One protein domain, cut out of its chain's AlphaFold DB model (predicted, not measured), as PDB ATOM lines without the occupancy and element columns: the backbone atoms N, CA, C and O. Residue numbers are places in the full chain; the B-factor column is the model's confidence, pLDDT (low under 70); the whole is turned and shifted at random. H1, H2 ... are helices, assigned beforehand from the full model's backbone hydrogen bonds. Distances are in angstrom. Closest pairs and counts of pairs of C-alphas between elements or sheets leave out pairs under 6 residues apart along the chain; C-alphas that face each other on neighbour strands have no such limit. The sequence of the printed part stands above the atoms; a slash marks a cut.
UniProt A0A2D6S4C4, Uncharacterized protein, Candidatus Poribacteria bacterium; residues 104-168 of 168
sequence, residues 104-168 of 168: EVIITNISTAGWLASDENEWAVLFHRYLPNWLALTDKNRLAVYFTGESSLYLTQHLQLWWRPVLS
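AT A GLANCE: This is residues 104 to 168 of the 168 residues of an uncharacterized protein of Candidatus Poribacteria bacterium (UniProt A0A2D6S4C4). Three helices, H1, H3 and H4, stand as a triangle, and short H2 sits off at one end, from which residues 127 to 139 lead back to the middle. The printed part has 65 residues, four named helices, H1 to H4, and no named strand: all helix, compact, radius of gyration of the C-alphas 11.9 A, spans 33 by 27 by 20 A.

HOW THE PARTS SIT: Start at H1, residues 104 to 115; residues 111 to 115 alone touch H3, residues 140 to 148, at a steep tilt of 51 degrees, opposite ways, the closest C-alphas, Trp 115 and Lys 140, 5.4 A apart. H2, residues 123 to 126, is close to H1 but not clearly touching: the closest C-alphas, Gly 114 and Ala 124, are 7.4 A apart. H4, residues 156 to 167, is near H1. O i to N i+4 pairs are within hydrogen-bond range for 6 of 8 in H1, 3 of 5 in H3 and 4 of 8 in H4; H2 is too short.

IN THESE COORDINATES: Find C-alpha 104 at (-3.791, 41.987, 33.068); H1 runs 16.3 A, H2 5.0 A, H3 11.4 A. H4 runs 15.3 A to C-alpha 167 at (5.607, 27.596, 27.360).

THE WHOLE: The printed part has no cut. The link from H2 to H3 is long. Residue 168 has pLDDT under 70.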
ATOM      1  N   GLU A 104      -2.325  41.908  33.134       72.12
ATOM      2  CA  GLU A 104      -3.791  41.987  33.068       72.12
ATOM      3  C   GLU A 104      -4.282  42.157  31.629       72.12
ATOM      4  O   GLU A 104      -5.183  41.444  31.174       72.12
ATOM      5  N   VAL A 105      -3.631  43.047  30.878       79.25
ATOM      6  CA  VAL A 105      -4.000  43.333  29.488       79.25
ATOM      7  C   VAL A 105      -3.751  42.121  28.598       79.25
ATOM      8  O   VAL A 105      -4.651  41.749  27.845       79.25
ATOM      9  N   ILE A 106      -2.575  41.484  28.665       81.12
ATOM     10  CA  ILE A 106      -2.261  40.363  27.764       81.12
ATOM     11  C   ILE A 106      -3.189  39.187  28.038       81.12
ATOM     12  O   ILE A 106      -3.802  38.689  27.094       81.12
ATOM     13  N   ILE A 107      -3.333  38.773  29.301       80.00
ATOM     14  CA  ILE A 107      -4.162  37.616  29.668       80.00
ATOM     15  C   ILE A 107      -5.606  37.823  29.221       80.00
ATOM     16  O   ILE A 107      -6.189  36.926  28.614       80.00
ATOM     17  N   THR A 108      -6.153  39.019  29.443       81.62
ATOM     18  CA  THR A 108      -7.523  39.337  29.035       81.62
ATOM     19  C   THR A 108      -7.656  39.373  27.513       81.62
ATOM     20  O   THR A 108      -8.601  38.800  26.968       81.62
ATOM     21  N   ASN A 109      -6.718  39.994  26.790       83.56
ATOM     22  CA  ASN A 109      -6.815  40.144  25.334       83.56
ATOM     23  C   ASN A 109      -6.720  38.807  24.591       83.56
ATOM     24  O   ASN A 109      -7.508  38.566  23.674       83.56
ATOM     25  N   ILE A 110      -5.815  37.909  25.001       86.06
ATOM     26  CA  ILE A 110      -5.650  36.616  24.320       86.06
ATOM     27  C   ILE A 110      -6.865  35.697  24.480       86.06
ATOM     28  O   ILE A 110      -7.146  34.913  23.573       86.06
ATOM     29  N   SER A 111      -7.604  35.807  25.591       85.00
ATOM     30  CA  SER A 111      -8.871  35.094  25.798       85.00
ATOM     31  C   SER A 111     -10.062  35.792  25.143       85.00
ATOM     32  O   SER A 111     -10.974  35.139  24.641       85.00
ATOM     33  N   THR A 112     -10.062  37.126  25.124       85.31
ATOM     34  CA  THR A 112     -11.179  37.923  24.595       85.31
ATOM     35  C   THR A 112     -11.319  37.765  23.083       85.31
ATOM     36  O   THR A 112     -12.444  37.722  22.585       85.31
ATOM     37  N   ALA A 113     -10.202  37.597  22.363       84.31
ATOM     38  CA  ALA A 113     -10.197  37.383  20.917       84.31
ATOM     39  C   ALA A 113     -11.076  36.192  20.482       84.31
ATOM     40  O   ALA A 113     -11.856  36.327  19.544       84.31
ATOM     41  N   GLY A 114     -10.996  35.052  21.180       85.56
ATOM     42  CA  GLY A 114     -11.848  33.893  20.892       85.56
ATOM     43  C   GLY A 114     -13.238  33.965  21.525       85.56
ATOM     44  O   GLY A 114     -14.197  33.447  20.957       85.56
ATOM     45  N   TRP A 115     -13.376  34.608  22.688       88.69
ATOM     46  CA  TRP A 115     -14.661  34.700  23.387       88.69
ATOM     47  C   TRP A 115     -15.674  35.603  22.679       88.69
ATOM     48  O   TRP A 115     -16.841  35.229  22.537       88.69
ATOM     49  N   LEU A 116     -15.227  36.770  22.207       88.50
ATOM     50  CA  LEU A 116     -16.087  37.734  21.521       88.50
ATOM     51  C   LEU A 116     -16.385  37.355  20.068       88.50
ATOM     52  O   LEU A 116     -17.239  37.987  19.454       88.50
ATOM     53  N   ALA A 117     -15.736  36.330  19.511       88.62
ATOM     54  CA  ALA A 117     -16.069  35.839  18.181       88.62
ATOM     55  C   ALA A 117     -17.506  35.284  18.165       88.62
ATOM     56  O   ALA A 117     -17.862  34.411  18.968       88.62
ATOM     57  N   SER A 118     -18.339  35.809  17.271       88.00
ATOM     58  CA  SER A 118     -19.732  35.400  17.083       88.00
ATOM     59  C   SER A 118     -20.050  35.245  15.599       88.00
ATOM     60  O   SER A 118     -19.285  35.688  14.740       88.00
ATOM     61  N   ASP A 119     -21.177  34.605  15.298       89.50
ATOM     62  CA  ASP A 119     -21.603  34.412  13.912       89.50
ATOM     63  C   ASP A 119     -22.006  35.750  13.268       89.50
ATOM     64  O   ASP A 119     -21.848  35.926  12.066       89.50
ATOM     65  N   GLU A 120     -22.449  36.731  14.063       91.31
ATOM     66  CA  GLU A 120     -22.822  38.069  13.586       91.31
ATOM     67  C   GLU A 120     -21.617  38.948  13.233       91.31
ATOM     68  O   GLU A 120     -21.722  39.802  12.354       91.31
ATOM     69  N   ASN A 121     -20.491  38.794  13.939       91.12
ATOM     70  CA  ASN A 121     -19.286  39.587  13.677       91.12
ATOM     71  C   ASN A 121     -18.265  38.873  12.785       91.12
ATOM     72  O   ASN A 121     -17.344  39.518  12.283       91.12
ATOM     73  N   GLU A 122     -18.420  37.560  12.600       90.88
ATOM     74  CA  GLU A 122     -17.571  36.700  11.774       90.88
ATOM     75  C   GLU A 122     -16.069  36.770  12.116       90.88
ATOM     76  O   GLU A 122     -15.210  36.410  11.304       90.88
ATOM     77  N   TRP A 123     -15.699  37.197  13.328       90.56
ATOM     78  CA  TRP A 123     -14.290  37.400  13.693       90.56
ATOM     79  C   TRP A 123     -13.458  36.123  13.589       90.56
ATOM     80  O   TRP A 123     -12.275  36.179  13.238       90.56
ATOM     81  N   ALA A 124     -14.086  34.969  13.818       87.38
ATOM     82  CA  ALA A 124     -13.438  33.679  13.646       87.38
ATOM     83  C   ALA A 124     -12.960  33.449  12.203       87.38
ATOM     84  O   ALA A 124     -11.861  32.940  11.986       87.38
ATOM     85  N   VAL A 125     -13.751  33.861  11.213       89.44
ATOM     86  CA  VAL A 125     -13.428  33.699   9.788       89.44
ATOM     87  C   VAL A 125     -12.460  34.788   9.327       89.44
ATOM     88  O   VAL A 125     -11.501  34.510   8.600       89.44
ATOM     89  N   LEU A 126     -12.685  36.024   9.773       89.31
ATOM     90  CA  LEU A 126     -11.930  37.193   9.328       89.31
ATOM     91  C   LEU A 126     -10.514  37.244   9.916       89.31
ATOM     92  O   LEU A 126      -9.561  37.559   9.195       89.31
ATOM     93  N   PHE A 127     -10.360  36.924  11.207       88.31
ATOM     94  CA  PHE A 127      -9.149  37.258  11.964       88.31
ATOM     95  C   PHE A 127      -8.386  36.067  12.544       88.31
ATOM     96  O   PHE A 127      -7.162  36.165  12.646       88.31
ATOM     97  N   HIS A 128      -9.021  34.930  12.867       87.50
ATOM     98  CA  HIS A 128      -8.304  33.825  13.537       87.50
ATOM     99  C   HIS A 128      -7.117  33.292  12.730       87.50
ATOM    100  O   HIS A 128      -6.115  32.897  13.316       87.50
ATOM    101  N   ARG A 129      -7.170  33.348  11.393       88.38
ATOM    102  CA  ARG A 129      -6.047  32.939  10.529       88.38
ATOM    103  C   ARG A 129      -4.781  33.790  10.695       88.38
ATOM    104  O   ARG A 129      -3.702  33.340  10.325       88.38
ATOM    105  N   TYR A 130      -4.921  35.020  11.188       88.12
ATOM    106  CA  TYR A 130      -3.811  35.946  11.427       88.12
ATOM    107  C   TYR A 130      -3.309  35.898  12.869       88.12
ATOM    108  O   TYR A 130      -2.266  36.475  13.175       88.12
ATOM    109  N   LEU A 131      -4.046  35.229  13.754       86.50
ATOM    110  CA  LEU A 131      -3.659  35.086  15.142       86.50
ATOM    111  C   LEU A 131      -2.711  33.892  15.297       86.50
ATOM    112  O   LEU A 131      -2.971  32.817  14.753       86.50
ATOM    113  N   PRO A 132      -1.613  34.038  16.055       85.88
ATOM    114  CA  PRO A 132      -0.744  32.910  16.323       85.88
ATOM    115  C   PRO A 132      -1.489  31.871  17.164       85.88
ATOM    116  O   PRO A 132      -1.947  32.174  18.265       85.88
ATOM    117  N   ASN A 133      -1.529  30.625  16.686       81.00
ATOM    118  CA  ASN A 133      -2.161  29.496  17.390       81.00
ATOM    119  C   ASN A 133      -1.550  29.202  18.773       81.00
ATOM    120  O   ASN A 133      -2.125  28.451  19.563       81.00
ATOM    121  N   TRP A 134      -0.352  29.727  19.034       82.38
ATOM    122  CA  TRP A 134       0.340  29.600  20.311       82.38
ATOM    123  C   TRP A 134      -0.050  30.696  21.312       82.38
ATOM    124  O   TRP A 134       0.010  30.449  22.510       82.38
ATOM    125  N   LEU A 135      -0.503  31.863  20.836       81.50
ATOM    126  CA  LEU A 135      -0.804  33.029  21.668       81.50
ATOM    127  C   LEU A 135      -2.307  33.224  21.884       81.50
ATOM    128  O   LEU A 135      -2.735  33.479  23.004       81.50
ATOM    129  N   ALA A 136      -3.106  33.124  20.820       83.94
ATOM    130  CA  ALA A 136      -4.535  33.403  20.882       83.94
ATOM    131  C   ALA A 136      -5.335  32.165  21.293       83.94
ATOM    132  O   ALA A 136      -5.218  31.095  20.690       83.94
ATOM    133  N   LEU A 137      -6.204  32.328  22.290       84.88
ATOM    134  CA  LEU A 137      -7.157  31.301  22.684       84.88
ATOM    135  C   LEU A 137      -8.413  31.474  21.826       84.88
ATOM    136  O   LEU A 137      -9.218  32.363  22.070       84.88
ATOM    137  N   THR A 138      -8.562  30.647  20.794       83.81
ATOM    138  CA  THR A 138      -9.671  30.744  19.824       83.81
ATOM    139  C   THR A 138     -10.806  29.744  20.076       83.81
ATOM    140  O   THR A 138     -11.852  29.833  19.440       83.81
ATOM    141  N   ASP A 139     -10.624  28.779  20.985       84.25
ATOM    142  CA  ASP A 139     -11.629  27.756  21.308       84.25
ATOM    143  C   ASP A 139     -12.633  28.283  22.347       84.25
ATOM    144  O   ASP A 139     -12.399  28.242  23.561       84.25
ATOM    145  N   LYS A 140     -13.772  28.773  21.850       82.75
ATOM    146  CA  LYS A 140     -14.835  29.378  22.661       82.75
ATOM    147  C   LYS A 140     -15.429  28.417  23.697       82.75
ATOM    148  O   LYS A 140     -15.748  28.848  24.802       82.75
ATOM    149  N   ASN A 141     -15.515  27.118  23.394       82.38
ATOM    150  CA  ASN A 141     -16.075  26.123  24.317       82.38
ATOM    151  C   ASN A 141     -15.182  25.930  25.543       82.38
ATOM    152  O   ASN A 141     -15.672  25.787  26.661       82.38
ATOM    153  N   ARG A 142     -13.861  25.956  25.346       81.88
ATOM    154  CA  ARG A 142     -12.906  25.851  26.454       81.88
ATOM    155  C   ARG A 142     -12.777  27.153  27.243       81.88
ATOM    156  O   ARG A 142     -12.526  27.109  28.444       81.88
ATOM    157  N   LEU A 143     -12.964  28.294  26.580       84.69
ATOM    158  CA  LEU A 143     -12.968  29.614  27.212       84.69
ATOM    159  C   LEU A 143     -14.237  29.907  28.011       84.69
ATOM    160  O   LEU A 143     -14.169  30.712  28.935       84.69
ATOM    161  N   ALA A 144     -15.361  29.254  27.701       83.88
ATOM    162  CA  ALA A 144     -16.619  29.459  28.417       83.88
ATOM    163  C   ALA A 144     -16.419  29.377  29.933       83.88
ATOM    164  O   ALA A 144     -16.785  30.302  30.641       83.88
ATOM    165  N   VAL A 145     -15.697  28.361  30.407       84.88
ATOM    166  CA  VAL A 145     -15.399  28.155  31.832       84.88
ATOM    167  C   VAL A 145     -14.642  29.331  32.473       84.88
ATOM    168  O   VAL A 145     -14.852  29.633  33.645       84.88
ATOM    169  N   TYR A 146     -13.772  30.011  31.722       84.00
ATOM    170  CA  TYR A 146     -13.038  31.187  32.204       84.00
ATOM    171  C   TYR A 146     -13.945  32.423  32.335       84.00
ATOM    172  O   TYR A 146     -13.804  33.171  33.298       84.00
ATOM    173  N   PHE A 147     -14.897  32.614  31.414       84.56
ATOM    174  CA  PHE A 147     -15.783  33.786  31.395       84.56
ATOM    175  C   PHE A 147     -17.077  33.613  32.205       84.56
ATOM    176  O   PHE A 147     -17.551  34.578  32.799       84.56
ATOM    177  N   THR A 148     -17.665  32.413  32.236       85.38
ATOM    178  CA  THR A 148     -18.905  32.127  32.981       85.38
ATOM    179  C   THR A 148     -18.639  31.762  34.438       85.38
ATOM    180  O   THR A 148     -19.521  31.914  35.276       85.38
ATOM    181  N   GLY A 149     -17.429  31.290  34.754       80.12
ATOM    182  CA  GLY A 149     -17.061  30.845  36.094       80.12
ATOM    183  C   GLY A 149     -17.601  29.453  36.444       80.12
ATOM    184  O   GLY A 149     -17.597  28.549  35.611       80.12
ATOM    185  N   GLU A 150     -18.007  29.278  37.708       80.75
ATOM    186  CA  GLU A 150     -18.563  28.031  38.284       80.75
ATOM    187  C   GLU A 150     -17.631  26.810  38.270       80.75
ATOM    188  O   GLU A 150     -18.047  25.661  38.407       80.75
ATOM    189  N   SER A 151     -16.333  27.052  38.137       83.75
ATOM    190  CA  SER A 151     -15.331  26.007  37.995       83.75
ATOM    191  C   SER A 151     -14.001  26.451  38.589       83.75
ATOM    192  O   SER A 151     -13.793  27.622  38.905       83.75
ATOM    193  N   SER A 152     -13.082  25.507  38.766       82.69
ATOM    194  CA  SER A 152     -11.774  25.783  39.354       82.69
ATOM    195  C   SER A 152     -10.694  25.886  38.279       82.69
ATOM    196  O   SER A 152     -10.560  25.014  37.418       82.69
ATOM    197  N   LEU A 153      -9.867  26.930  38.361       77.75
ATOM    198  CA  LEU A 153      -8.687  27.090  37.503       77.75
ATOM    199  C   LEU A 153      -7.666  25.963  37.699       77.75
ATOM    200  O   LEU A 153      -6.896  25.682  36.792       77.75
ATOM    201  N   TYR A 154      -7.674  25.302  38.859       80.62
ATOM    202  CA  TYR A 154      -6.692  24.276  39.213       80.62
ATOM    203  C   TYR A 154      -6.956  22.913  38.562       80.62
ATOM    204  O   TYR A 154      -6.163  21.990  38.747       80.62
ATOM    205  N   LEU A 155      -8.042  22.753  37.795       85.75
ATOM    206  CA  LEU A 155      -8.214  21.540  37.000       85.75
ATOM    207  C   LEU A 155      -7.196  21.504  35.859       85.75
ATOM    208  O   LEU A 155      -7.020  22.473  35.120       85.75
ATOM    209  N   THR A 156      -6.589  20.333  35.658       83.12
ATOM    210  CA  THR A 156      -5.573  20.098  34.624       83.12
ATOM    211  C   THR A 156      -6.042  20.538  33.235       83.12
ATOM    212  O   THR A 156      -5.277  21.155  32.501       83.12
ATOM    213  N   GLN A 157      -7.310  20.297  32.897       82.50
ATOM    214  CA  GLN A 157      -7.908  20.706  31.622       82.50
ATOM    215  C   GLN A 157      -7.968  22.232  31.423       82.50
ATOM    216  O   GLN A 157      -7.825  22.699  30.297       82.50
ATOM    217  N   HIS A 158      -8.134  23.019  32.494       84.69
ATOM    218  CA  HIS A 158      -8.151  24.483  32.405       84.69
ATOM    219  C   HIS A 158      -6.729  25.049  32.395       84.69
ATOM    220  O   HIS A 158      -6.446  25.974  31.641       84.69
ATOM    221  N   LEU A 159      -5.797  24.453  33.146       81.31
ATOM    222  CA  LEU A 159      -4.372  24.819  33.089       81.31
ATOM    223  C   LEU A 159      -3.760  24.558  31.704       81.31
ATOM    224  O   LEU A 159      -2.961  25.356  31.213       81.31
ATOM    225  N   GLN A 160      -4.194  23.490  31.031       82.12
ATOM    226  CA  GLN A 160      -3.845  23.190  29.637       82.12
ATOM    227  C   GLN A 160      -4.405  24.199  28.618       82.12
ATOM    228  O   GLN A 160      -4.158  24.063  27.424       82.12
ATOM    229  N   LEU A 161      -5.166  25.216  29.009       79.00
ATOM    230  CA  LEU A 161      -5.438  26.332  28.095       79.00
ATOM    231  C   LEU A 161      -4.249  27.290  28.050       79.00
ATOM    232  O   LEU A 161      -3.863  27.753  26.982       79.00
ATOM    233  N   TRP A 162      -3.605  27.498  29.193       79.38
ATOM    234  CA  TRP A 162      -2.601  28.537  29.386       79.38
ATOM    235  C   TRP A 162      -1.167  28.057  29.151       79.38
ATOM    236  O   TRP A 162      -0.291  28.866  28.879       79.38
ATOM    237  N   TRP A 163      -0.910  26.746  29.169       79.56
ATOM    238  CA  TRP A 163       0.426  26.197  28.887       79.56
ATOM    239  C   TRP A 163       0.999  26.599  27.519       79.56
ATOM    240  O   TRP A 163       2.204  26.772  27.412       79.56
ATOM    241  N   ARG A 164       0.162  26.778  26.486       77.31
ATOM    242  CA  ARG A 164       0.597  27.154  25.136       77.31
ATOM    243  C   ARG A 164       1.160  28.572  25.141       77.31
ATOM    244  O   ARG A 164       2.356  28.676  24.944       77.31
ATOM    245  N   PRO A 165       0.394  29.620  25.489       75.75
ATOM    246  CA  PRO A 165       0.931  30.979  25.500       75.75
ATOM    247  C   PRO A 165       2.066  31.197  26.513       75.75
ATOM    248  O   PRO A 165       2.803  32.168  26.386       75.75
ATOM    249  N   VAL A 166       2.219  30.317  27.513       75.62
ATOM    250  CA  VAL A 166       3.254  30.435  28.556       75.62
ATOM    251  C   VAL A 166       4.544  29.666  28.232       75.62
ATOM    252  O   VAL A 166       5.616  30.110  28.639       75.62
ATOM    253  N   LEU A 167       4.468  28.512  27.558       70.00
ATOM    254  CA  LEU A 167       5.607  27.596  27.360       70.00
ATOM    255  C   LEU A 167       6.002  27.377  25.889       70.00
ATOM    256  O   LEU A 167       6.982  26.669  25.654       70.00
ATOM    257  N   SER A 168       5.238  27.896  24.921       57.97
ATOM    258  CA  SER A 168       5.502  27.720  23.481       57.97
ATOM    259  C   SER A 168       6.639  28.576  22.949       57.97
ATOM    260  O   SER A 168       6.686  29.761  23.349       57.97
TER     261      SER A 168